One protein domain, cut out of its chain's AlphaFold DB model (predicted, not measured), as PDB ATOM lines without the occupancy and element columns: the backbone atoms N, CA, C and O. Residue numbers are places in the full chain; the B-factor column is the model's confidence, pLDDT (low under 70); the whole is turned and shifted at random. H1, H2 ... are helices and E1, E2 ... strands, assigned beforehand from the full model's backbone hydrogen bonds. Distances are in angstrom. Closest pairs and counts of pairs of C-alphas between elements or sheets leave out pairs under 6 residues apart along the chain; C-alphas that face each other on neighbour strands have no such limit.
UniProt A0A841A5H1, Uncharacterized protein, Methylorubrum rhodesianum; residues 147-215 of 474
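Overview. This is residues 147 to 215 of the 474 residues of an uncharacterized protein of Methylorubrum rhodesianum (UniProt A0A841A5H1). Two antiparallel sheets stand round a shared middle as a small, incompletely closed barrel, with E5 and E7 near each other at one seam and E2 leading into E3 at the other. The short helix H1 sits at one end of this ring, and the four-residue helix H2 leads from E5 toward E6, which lies along the outside edge of E7. The printed part has 69 residues, with two named helices and eight named strands in the order H1 E1 E2 E3 E4 E5 H2 E6 E7 E8. The sheets run E2 E1 E8 E7 E6 and E3 E4 E5, and the class is mixed, helices and strands. The whole is compact and rounded, with a radius of gyration of the C-alphas of 10.7 A and spans of 26 by 24 by 21 A.

Along the chain. H1 holds residues 147 to 152, 8.7 A long, and begins at C-alpha 147 at (-28.408, -30.239, -34.778). E1 is residues 155 to 157, and E2 is residues 162 to 164. E3, residues 169 to 172, is 9.3 A long; E4, residues 176 to 179, 9.1 A; E5, residues 182 to 185, 10.0 A. H2 is residues 186 to 189, and E6 is residues 193 to 195. E7, residues 199 to 204, spans 16.1 A. E8, residues 208 to 214, spans 19.5 A and ends at C-alpha 214 at (-28.348, -32.048, -22.469).

Arrangement. In the five-strand sheet E2 and E6 are the edge strands, and from edge to edge the strands' lines turn by 120 degrees. E7 and E8 form a hairpin, with N 202 and O 210 at 2.9 A. E8 and E1 are antiparallel at 147 degrees, with N 156 and O 213 at 2.7 A. E1 and E2 form a hairpin, with N 164 and O 155 at 2.7 A. E6 and E7 form a hairpin without an N and O pair within hydrogen-bond range; C-alphas 193 and 200 face each other at 4.8 A. E3, E4 and E5 form a meander, each strand the antiparallel neighbour of the one before, with N 172 and O 176 at 2.8 A and N 177 and O 184 at 2.8 A; E6, E7 and E8 form another. The closest C-alphas of E5 and E7, those of Leu 184 and Tyr 204, are 6.6 A apart. H1 is on the sheet E3 E4 E5 at a height over the sheet of 8.8 A, over E3, and only just slantwise to the strands, at 30.2 degrees to E3 on the local plane. H2 only grazes both sheets. In H1 every O i to N i+4 pair is within hydrogen-bond range; H2 is too short for such a pair.

Size, cuts and confidence. The two C-alphas farthest apart, those of Asp 173 and Met 195, are 27.8 A apart. The printed part has no cut, and the links between the named elements are tight. The mean pLDDT of the printed part is 89.4, and residues 190 to 197 are under 70.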
ATOM      1  N   HIS A 147     -28.673 -31.662 -34.531       91.38
ATOM      2  CA  HIS A 147     -28.408 -30.239 -34.778       91.38
ATOM      3  C   HIS A 147     -29.556 -29.353 -34.284       91.38
ATOM      4  O   HIS A 147     -29.312 -28.361 -33.599       91.38
ATOM      5  N   SER A 148     -30.803 -29.731 -34.574       90.31
ATOM      6  CA  SER A 148     -31.992 -29.019 -34.081       90.31
ATOM      7  C   SER A 148     -32.104 -29.092 -32.560       90.31
ATOM      8  O   SER A 148     -32.393 -28.077 -31.921       90.31
ATOM      9  N   SER A 149     -31.803 -30.253 -31.971       90.56
ATOM     10  CA  SER A 149     -31.716 -30.408 -30.516       90.56
ATOM     11  C   SER A 149     -30.636 -29.495 -29.921       90.56
ATOM     12  O   SER A 149     -30.894 -28.803 -28.936       90.56
ATOM     13  N   ILE A 150     -29.455 -29.415 -30.546       93.44
ATOM     14  CA  ILE A 150     -28.345 -28.558 -30.107       93.44
ATOM     15  C   ILE A 150     -28.770 -27.092 -30.068       93.44
ATOM     16  O   ILE A 150     -28.567 -26.422 -29.061       93.44
ATOM     17  N   LEU A 151     -29.399 -26.618 -31.142       93.25
ATOM     18  CA  LEU A 151     -29.815 -25.222 -31.301       93.25
ATOM     19  C   LEU A 151     -30.975 -24.817 -30.378       93.25
ATOM     20  O   LEU A 151     -31.192 -23.628 -30.158       93.25
ATOM     21  N   SER A 152     -31.727 -25.783 -29.844       92.06
ATOM     22  CA  SER A 152     -32.958 -25.515 -29.084       92.06
ATOM     23  C   SER A 152     -32.804 -25.661 -27.570       92.06
ATOM     24  O   SER A 152     -33.733 -25.324 -26.839       92.06
ATOM     25  N   ASN A 153     -31.658 -26.148 -27.089       94.81
ATOM     26  CA  ASN A 153     -31.463 -26.516 -25.687       94.81
ATOM     27  C   ASN A 153     -30.189 -25.913 -25.088       94.81
ATOM     28  O   ASN A 153     -29.265 -25.521 -25.800       94.81
ATOM     29  N   ASP A 154     -30.139 -25.891 -23.758       97.25
ATOM     30  CA  ASP A 154     -28.907 -25.690 -23.003       97.25
ATOM     31  C   ASP A 154     -28.139 -27.018 -22.911       97.25
ATOM     32  O   ASP A 154     -28.720 -28.110 -22.898       97.25
ATOM     33  N   TRP A 155     -26.813 -26.937 -22.824       97.19
ATOM     34  CA  TRP A 155     -25.947 -28.113 -22.837       97.19
ATOM     35  C   TRP A 155     -24.803 -27.989 -21.847       97.19
ATOM     36  O   TRP A 155     -24.147 -26.961 -21.756       97.19
ATOM     37  N   TYR A 156     -24.495 -29.071 -21.150       97.31
ATOM     38  CA  TYR A 156     -23.348 -29.179 -20.266       97.31
ATOM     39  C   TYR A 156     -22.138 -29.758 -21.009       97.31
ATOM     40  O   TYR A 156     -22.213 -30.842 -21.593       97.31
ATOM     41  N   SER A 157     -21.017 -29.040 -20.960       96.38
ATOM     42  CA  SER A 157     -19.710 -29.472 -21.462       96.38
ATOM     43  C   SER A 157     -18.924 -30.117 -20.325       96.38
ATOM     44  O   SER A 157     -18.631 -29.451 -19.328       96.38
ATOM     45  N   GLN A 158     -18.583 -31.403 -20.457       93.62
ATOM     46  CA  GLN A 158     -17.834 -32.108 -19.413       93.62
ATOM     47  C   GLN A 158     -16.406 -31.579 -19.275       93.62
ATOM     48  O   GLN A 158     -15.930 -31.440 -18.148       93.62
ATOM     49  N   GLU A 159     -15.747 -31.241 -20.384       93.38
ATOM     50  CA  GLU A 159     -14.382 -30.707 -20.365       93.38
ATOM     51  C   GLU A 159     -14.333 -29.308 -19.735       93.38
ATOM     52  O   GLU A 159     -13.500 -29.036 -18.868       93.38
ATOM     53  N   ARG A 160     -15.264 -28.417 -20.112       93.56
ATOM     54  CA  ARG A 160     -15.323 -27.048 -19.562       93.56
ATOM     55  C   ARG A 160     -15.977 -26.977 -18.184       93.56
ATOM     56  O   ARG A 160     -15.890 -25.933 -17.543       93.56
ATOM     57  N   LYS A 161     -16.640 -28.051 -17.742       94.25
ATOM     58  CA  LYS A 161     -17.454 -28.117 -16.516       94.25
ATOM     59  C   LYS A 161     -18.445 -26.959 -16.398       94.25
ATOM     60  O   LYS A 161     -18.607 -26.358 -15.340       94.25
ATOM     61  N   ALA A 162     -19.072 -26.619 -17.517       95.88
ATOM     62  CA  ALA A 162     -19.919 -25.444 -17.629       95.88
ATOM     63  C   ALA A 162     -21.097 -25.704 -18.565       95.88
ATOM     64  O   ALA A 162     -21.017 -26.524 -19.486       95.88
ATOM     65  N   VAL A 163     -22.179 -24.966 -18.332       97.50
ATOM     66  CA  VAL A 163     -23.345 -24.947 -19.215       97.50
ATOM     67  C   VAL A 163     -23.107 -23.935 -20.331       97.50
ATOM     68  O   VAL A 163     -22.816 -22.768 -20.074       97.50
ATOM     69  N   VAL A 164     -23.253 -24.386 -21.570       97.81
ATOM     70  CA  VAL A 164     -23.438 -23.549 -22.751       97.81
ATOM     71  C   VAL A 164     -24.931 -23.310 -22.898       97.81
ATOM     72  O   VAL A 164     -25.695 -24.238 -23.173       97.81
ATOM     73  N   ARG A 165     -25.350 -22.068 -22.673       96.94
ATOM     74  CA  ARG A 165     -26.757 -21.673 -22.779       96.94
ATOM     75  C   ARG A 165     -27.164 -21.603 -24.248       96.94
ATOM     76  O   ARG A 165     -26.351 -21.206 -25.080       96.94
ATOM     77  N   LYS A 166     -28.426 -21.894 -24.566       95.81
ATOM     78  CA  LYS A 166     -28.978 -21.843 -25.930       95.81
ATOM     79  C   LYS A 166     -28.737 -20.494 -26.604       95.81
ATOM     80  O   LYS A 166     -28.487 -20.430 -27.795       95.81
ATOM     81  N   SER A 167     -28.741 -19.408 -25.827       95.38
ATOM     82  CA  SER A 167     -28.459 -18.044 -26.297       95.38
ATOM     83  C   SER A 167     -27.017 -17.840 -26.776       95.38
ATOM     84  O   SER A 167     -26.721 -16.849 -27.435       95.38
ATOM     85  N   GLN A 168     -26.116 -18.762 -26.444       96.81
ATOM     86  CA  GLN A 168     -24.719 -18.795 -26.877       96.81
ATOM     87  C   GLN A 168     -24.497 -19.792 -28.024       96.81
ATOM     88  O   GLN A 168     -23.349 -20.016 -28.422       96.81
ATOM     89  N   ILE A 169     -25.570 -20.421 -28.512       96.56
ATOM     90  CA  ILE A 169     -25.540 -21.407 -29.582       96.56
ATOM     91  C   ILE A 169     -26.218 -20.804 -30.806       96.56
ATOM     92  O   ILE A 169     -27.378 -20.406 -30.757       96.56
ATOM     93  N   ALA A 170     -25.491 -20.741 -31.914       96.00
ATOM     94  CA  ALA A 170     -26.010 -20.205 -33.165       96.00
ATOM     95  C   ALA A 170     -25.407 -20.940 -34.356       96.00
ATOM     96  O   ALA A 170     -24.303 -21.486 -34.279       96.00
ATOM     97  N   ILE A 171     -26.120 -20.930 -35.477       96.25
ATOM     98  CA  ILE A 171     -25.536 -21.356 -36.745       96.25
ATOM     99  C   ILE A 171     -24.521 -20.293 -37.176       96.25
ATOM    100  O   ILE A 171     -24.768 -19.096 -37.071       96.25
ATOM    101  N   ALA A 172     -23.364 -20.746 -37.636       95.94
ATOM    102  CA  ALA A 172     -22.279 -19.927 -38.142       95.94
ATOM    103  C   ALA A 172     -21.952 -20.292 -39.595       95.94
ATOM    104  O   ALA A 172     -22.327 -21.358 -40.099       95.94
ATOM    105  N   ASP A 173     -21.174 -19.426 -40.242       95.25
ATOM    106  CA  ASP A 173     -20.688 -19.636 -41.602       95.25
ATOM    107  C   ASP A 173     -19.975 -20.979 -41.787       95.25
ATOM    108  O   ASP A 173     -19.300 -21.503 -40.887       95.25
ATOM    109  N   ASN A 174     -20.019 -21.458 -43.028       95.31
ATOM    110  CA  ASN A 174     -19.433 -22.709 -43.492       95.31
ATOM    111  C   ASN A 174     -20.096 -23.951 -42.882       95.31
ATOM    112  O   ASN A 174     -19.411 -24.938 -42.635       95.31
ATOM    113  N   PHE A 175     -21.419 -23.904 -42.664       94.69
ATOM    114  CA  PHE A 175     -22.214 -25.008 -42.099       94.69
ATOM    115  C   PHE A 175     -21.680 -25.479 -40.740       94.69
ATOM    116  O   PHE A 175     -21.408 -26.661 -40.515       94.69
ATOM    117  N   ARG A 176     -21.476 -24.520 -39.833       95.00
ATOM    118  CA  ARG A 176     -20.983 -24.778 -38.478       95.00
ATOM    119  C   ARG A 176     -21.993 -24.323 -37.438       95.00
ATOM    120  O   ARG A 176     -22.826 -23.466 -37.703       95.00
ATOM    121  N   ILE A 177     -21.893 -24.872 -36.236       95.38
ATOM    122  CA  ILE A 177     -22.550 -24.357 -35.033       95.38
ATOM    123  C   ILE A 177     -21.478 -23.652 -34.204       95.38
ATOM    124  O   ILE A 177     -20.471 -24.270 -33.855       95.38
ATOM    125  N   ASN A 178     -21.679 -22.377 -33.878       96.25
ATOM    126  CA  ASN A 178     -20.977 -21.743 -32.769       96.25
ATOM    127  C   ASN A 178     -21.615 -22.243 -31.472       96.25
ATOM    128  O   ASN A 178     -22.783 -21.975 -31.218       96.25
ATOM    129  N   PHE A 179     -20.858 -22.982 -30.673       96.06
ATOM    130  CA  PHE A 179     -21.297 -23.643 -29.454       96.06
ATOM    131  C   PHE A 179     -20.566 -23.040 -28.244       96.06
ATOM    132  O   PHE A 179     -19.606 -23.603 -27.701       96.06
ATOM    133  N   GLY A 180     -20.979 -21.831 -27.851       95.12
ATOM    134  CA  GLY A 180     -20.338 -21.091 -26.762       95.12
ATOM    135  C   GLY A 180     -18.862 -20.786 -27.034       95.12
ATOM    136  O   GLY A 180     -18.023 -20.998 -26.159       95.12
ATOM    137  N   GLY A 181     -18.538 -20.366 -28.261       94.38
ATOM    138  CA  GLY A 181     -17.183 -20.020 -28.705       94.38
ATOM    139  C   GLY A 181     -16.412 -21.157 -29.384       94.38
ATOM    140  O   GLY A 181     -15.335 -20.914 -29.924       94.38
ATOM    141  N   VAL A 182     -16.953 -22.378 -29.394       94.06
ATOM    142  CA  VAL A 182     -16.375 -23.529 -30.108       94.06
ATOM    143  C   VAL A 182     -17.132 -23.745 -31.413       94.06
ATOM    144  O   VAL A 182     -18.351 -23.861 -31.396       94.06
ATOM    145  N   TYR A 183     -16.434 -23.831 -32.546       93.94
ATOM    146  CA  TYR A 183     -17.075 -24.054 -33.844       93.94
ATOM    147  C   TYR A 183     -17.116 -25.542 -34.195       93.94
ATOM    148  O   TYR A 183     -16.078 -26.165 -34.408       93.94
ATOM    149  N   LEU A 184     -18.324 -26.091 -34.301       92.88
ATOM    150  CA  LEU A 184     -18.579 -27.495 -34.614       92.88
ATOM    151  C   LEU A 184     -19.084 -27.612 -36.053       92.88
ATOM    152  O   LEU A 184     -20.088 -26.995 -36.397       92.88
ATOM    153  N   SER A 185     -18.410 -28.392 -36.899       90.44
ATOM    154  CA  SER A 185     -18.922 -28.684 -38.246       90.44
ATOM    155  C   SER A 185     -20.179 -29.544 -38.169       90.44
ATOM    156  O   SER A 185     -20.239 -30.486 -37.372       90.44
ATOM    157  N   PHE A 186     -21.160 -29.262 -39.028       89.94
ATOM    158  CA  PHE A 186     -22.354 -30.093 -39.146       89.94
ATOM    159  C   PHE A 186     -22.002 -31.553 -39.474       89.94
ATOM    160  O   PHE A 186     -22.639 -32.454 -38.932       89.94
ATOM    161  N   ASP A 187     -20.948 -31.777 -40.264       85.06
ATOM    162  CA  ASP A 187     -20.478 -33.108 -40.683       85.06
ATOM    163  C   ASP A 187     -19.818 -33.883 -39.543       85.06
ATOM    164  O   ASP A 187     -19.808 -35.112 -39.519       85.06
ATOM    165  N   SER A 188     -19.228 -33.177 -38.578       81.38
ATOM    166  CA  SER A 188     -18.614 -33.828 -37.423       81.38
ATOM    167  C   SER A 188     -19.685 -34.369 -36.480       81.38
ATOM    168  O   SER A 188     -19.518 -35.448 -35.923       81.38
ATOM    169  N   LEU A 189     -20.811 -33.669 -36.328       82.50
ATOM    170  CA  LEU A 189     -21.861 -34.043 -35.376       82.50
ATOM    171  C   LEU A 189     -22.570 -35.359 -35.726       82.50
ATOM    172  O   LEU A 189     -22.987 -36.075 -34.820       82.50
ATOM    173  N   THR A 190     -22.663 -35.718 -37.008       69.62
ATOM    174  CA  THR A 190     -23.292 -36.977 -37.448       69.62
ATOM    175  C   THR A 190     -22.456 -38.219 -37.127       69.62
ATOM    176  O   THR A 190     -22.999 -39.316 -37.047       69.62
ATOM    177  N   ASN A 191     -21.147 -38.062 -36.899       66.62
ATOM    178  CA  ASN A 191     -20.210 -39.177 -36.752       66.62
ATOM    179  C   ASN A 191     -19.945 -39.606 -35.293       66.62
ATOM    180  O   ASN A 191     -19.333 -40.650 -35.071       66.62
ATOM    181  N   TYR A 192     -20.388 -38.833 -34.291       64.19
ATOM    182  CA  TYR A 192     -19.982 -39.016 -32.883       64.19
ATOM    183  C   TYR A 192     -21.146 -39.162 -31.880       64.19
ATOM    184  O   TYR A 192     -20.978 -38.969 -30.667       64.19
ATOM    185  N   THR A 193     -22.333 -39.548 -32.348       60.53
ATOM    186  CA  THR A 193     -23.494 -39.825 -31.488       60.53
ATOM    187  C   THR A 193     -23.427 -41.237 -30.918       60.53
ATOM    188  O   THR A 193     -23.436 -42.205 -31.676       60.53
ATOM    189  N   SER A 194     -23.371 -41.379 -29.590       53.03
ATOM    190  CA  SER A 194     -23.297 -42.701 -28.945       53.03
ATOM    191  C   SER A 194     -24.421 -43.013 -27.956       53.03
ATOM    192  O   SER A 194     -24.537 -44.174 -27.573       53.03
ATOM    193  N   MET A 195     -25.281 -42.065 -27.553       52.19
ATOM    194  CA  MET A 195     -26.321 -42.335 -26.543       52.19
ATOM    195  C   MET A 195     -27.565 -41.437 -26.685       52.19
ATOM    196  O   MET A 195     -27.823 -40.588 -25.834       52.19
ATOM    197  N   GLY A 196     -28.362 -41.649 -27.739       63.53
ATOM    198  CA  GLY A 196     -29.627 -40.928 -27.957       63.53
ATOM    199  C   GLY A 196     -29.475 -39.400 -28.044       63.53
ATOM    200  O   GLY A 196     -28.368 -38.867 -28.047       63.53
ATOM    201  N   ASP A 197     -30.592 -38.676 -28.070       69.31
ATOM    202  CA  ASP A 197     -30.610 -37.220 -28.322       69.31
ATOM    203  C   ASP A 197     -30.132 -36.359 -27.132       69.31
ATOM    204  O   ASP A 197     -30.295 -35.139 -27.132       69.31
ATOM    205  N   LYS A 198     -29.558 -36.983 -26.094       85.12
ATOM    206  CA  LYS A 198     -29.193 -36.336 -24.821       85.12
ATOM    207  C   LYS A 198     -27.704 -36.262 -24.536       85.12
ATOM    208  O   LYS A 198     -27.305 -35.516 -23.641       85.12
ATOM    209  N   GLU A 199     -26.885 -37.059 -25.208       89.50
ATOM    210  CA  GLU A 199     -25.435 -37.013 -25.056       89.50
ATOM    211  C   GLU A 199     -24.761 -37.257 -26.405       89.50
ATOM    212  O   GLU A 199     -25.084 -38.202 -27.126       89.50
ATOM    213  N   PHE A 200     -23.757 -36.445 -26.716       90.12
ATOM    214  CA  PHE A 200     -22.923 -36.629 -27.895       90.12
ATOM    215  C   PHE A 200     -21.471 -36.285 -27.573       90.12
ATOM    216  O   PHE A 200     -21.177 -35.558 -26.623       90.12
ATOM    217  N   SER A 201     -20.543 -36.865 -28.329       90.62
ATOM    218  CA  SER A 201     -19.131 -36.483 -28.253       90.62
ATOM    219  C   SER A 201     -18.796 -35.577 -29.424       90.62
ATOM    220  O   SER A 201     -19.383 -35.703 -30.495       90.62
ATOM    221  N   VAL A 202     -17.859 -34.660 -29.230       89.94
ATOM    222  CA  VAL A 202     -17.358 -33.804 -30.306       89.94
ATOM    223  C   VAL A 202     -15.852 -33.776 -30.300       89.94
ATOM    224  O   VAL A 202     -15.229 -33.813 -29.240       89.94
ATOM    225  N   VAL A 203     -15.290 -33.666 -31.501       88.56
ATOM    226  CA  VAL A 203     -13.895 -33.296 -31.703       88.56
ATOM    227  C   VAL A 203     -13.864 -31.866 -32.228       88.56
ATOM    228  O   VAL A 203     -14.557 -31.548 -33.193       88.56
ATOM    229  N   TYR A 204     -13.082 -31.004 -31.590       88.12
ATOM    230  CA  TYR A 204     -12.873 -29.617 -32.001       88.12
ATOM    231  C   TYR A 204     -11.390 -29.251 -31.884       88.12
ATOM    232  O   TYR A 204     -10.613 -29.978 -31.264       88.12
ATOM    233  N   ASP A 205     -10.981 -28.154 -32.526       86.81
ATOM    234  CA  ASP A 205      -9.571 -27.752 -32.643       86.81
ATOM    235  C   ASP A 205      -8.655 -28.927 -33.050       86.81
ATOM    236  O   ASP A 205      -7.596 -29.138 -32.464       86.81
ATOM    237  N   GLU A 206      -9.108 -29.732 -34.020       85.12
ATOM    238  CA  GLU A 206      -8.437 -30.909 -34.605       85.12
ATOM    239  C   GLU A 206      -8.251 -32.131 -33.686       85.12
ATOM    240  O   GLU A 206      -8.302 -33.258 -34.180       85.12
ATOM    241  N   PHE A 207      -8.064 -31.957 -32.374       87.69
ATOM    242  CA  PHE A 207      -7.725 -33.066 -31.465       87.69
ATOM    243  C   PHE A 207      -8.445 -33.054 -30.112       87.69
ATOM    244  O   PHE A 207      -8.372 -34.050 -29.386       87.69
ATOM    245  N   LYS A 208      -9.104 -31.957 -29.722       91.12
ATOM    246  CA  LYS A 208      -9.752 -31.865 -28.408       91.12
ATOM    247  C   LYS A 208     -11.071 -32.611 -28.445       91.12
ATOM    248  O   LYS A 208     -11.872 -32.395 -29.349       91.12
ATOM    249  N   ILE A 209     -11.299 -33.459 -27.451       90.69
ATOM    250  CA  ILE A 209     -12.523 -34.247 -27.325       90.69
ATOM    251  C   ILE A 209     -13.312 -33.707 -26.141       90.69
ATOM    252  O   ILE A 209     -12.753 -33.522 -25.064       90.69
ATOM    253  N   ASP A 210     -14.605 -33.482 -26.333       92.38
ATOM    254  CA  ASP A 210     -15.523 -33.139 -25.249       92.38
ATOM    255  C   ASP A 210     -16.781 -33.997 -25.334       92.38
ATOM    256  O   ASP A 210     -17.222 -34.401 -26.416       92.38
ATOM    257  N   ARG A 211     -17.350 -34.288 -24.167       92.19
ATOM    258  CA  ARG A 211     -18.627 -34.971 -24.035       92.19
ATOM    259  C   ARG A 211     -19.667 -33.944 -23.639       92.19
ATOM    260  O   ARG A 211     -19.618 -33.373 -22.551       92.19
ATOM    261  N   ILE A 212     -20.624 -33.749 -24.528       94.19
ATOM    262  CA  ILE A 212     -21.697 -32.787 -24.367       94.19
ATOM    263  C   ILE A 212     -22.951 -33.534 -23.926       94.19
ATOM    264  O   ILE A 212     -23.266 -34.612 -24.429       94.19
ATOM    265  N   SER A 213     -23.641 -33.005 -22.925       94.25
ATOM    266  CA  SER A 213     -24.840 -33.609 -22.338       94.25
ATOM    267  C   SER A 213     -25.947 -32.568 -22.256       94.25
ATOM    268  O   SER A 213     -25.671 -31.438 -21.873       94.25
ATOM    269  N   LEU A 214     -27.183 -32.926 -22.603       95.44
ATOM    270  CA  LEU A 214     -28.348 -32.048 -22.469       95.44
ATOM    271  C   LEU A 214     -28.398 -31.478 -21.049       95.44
ATOM    272  O   LEU A 214     -28.170 -32.229 -20.096       95.44
ATOM    273  N   TYR A 215     -28.683 -30.186 -20.923       97.69
ATOM    274  CA  TYR A 215     -28.899 -29.512 -19.649       97.69
ATOM    275  C   TYR A 215     -30.304 -28.902 -19.634       97.69
ATOM    276  O   TYR A 215     -30.524 -27.770 -20.035       97.69
TER     277      TYR A 215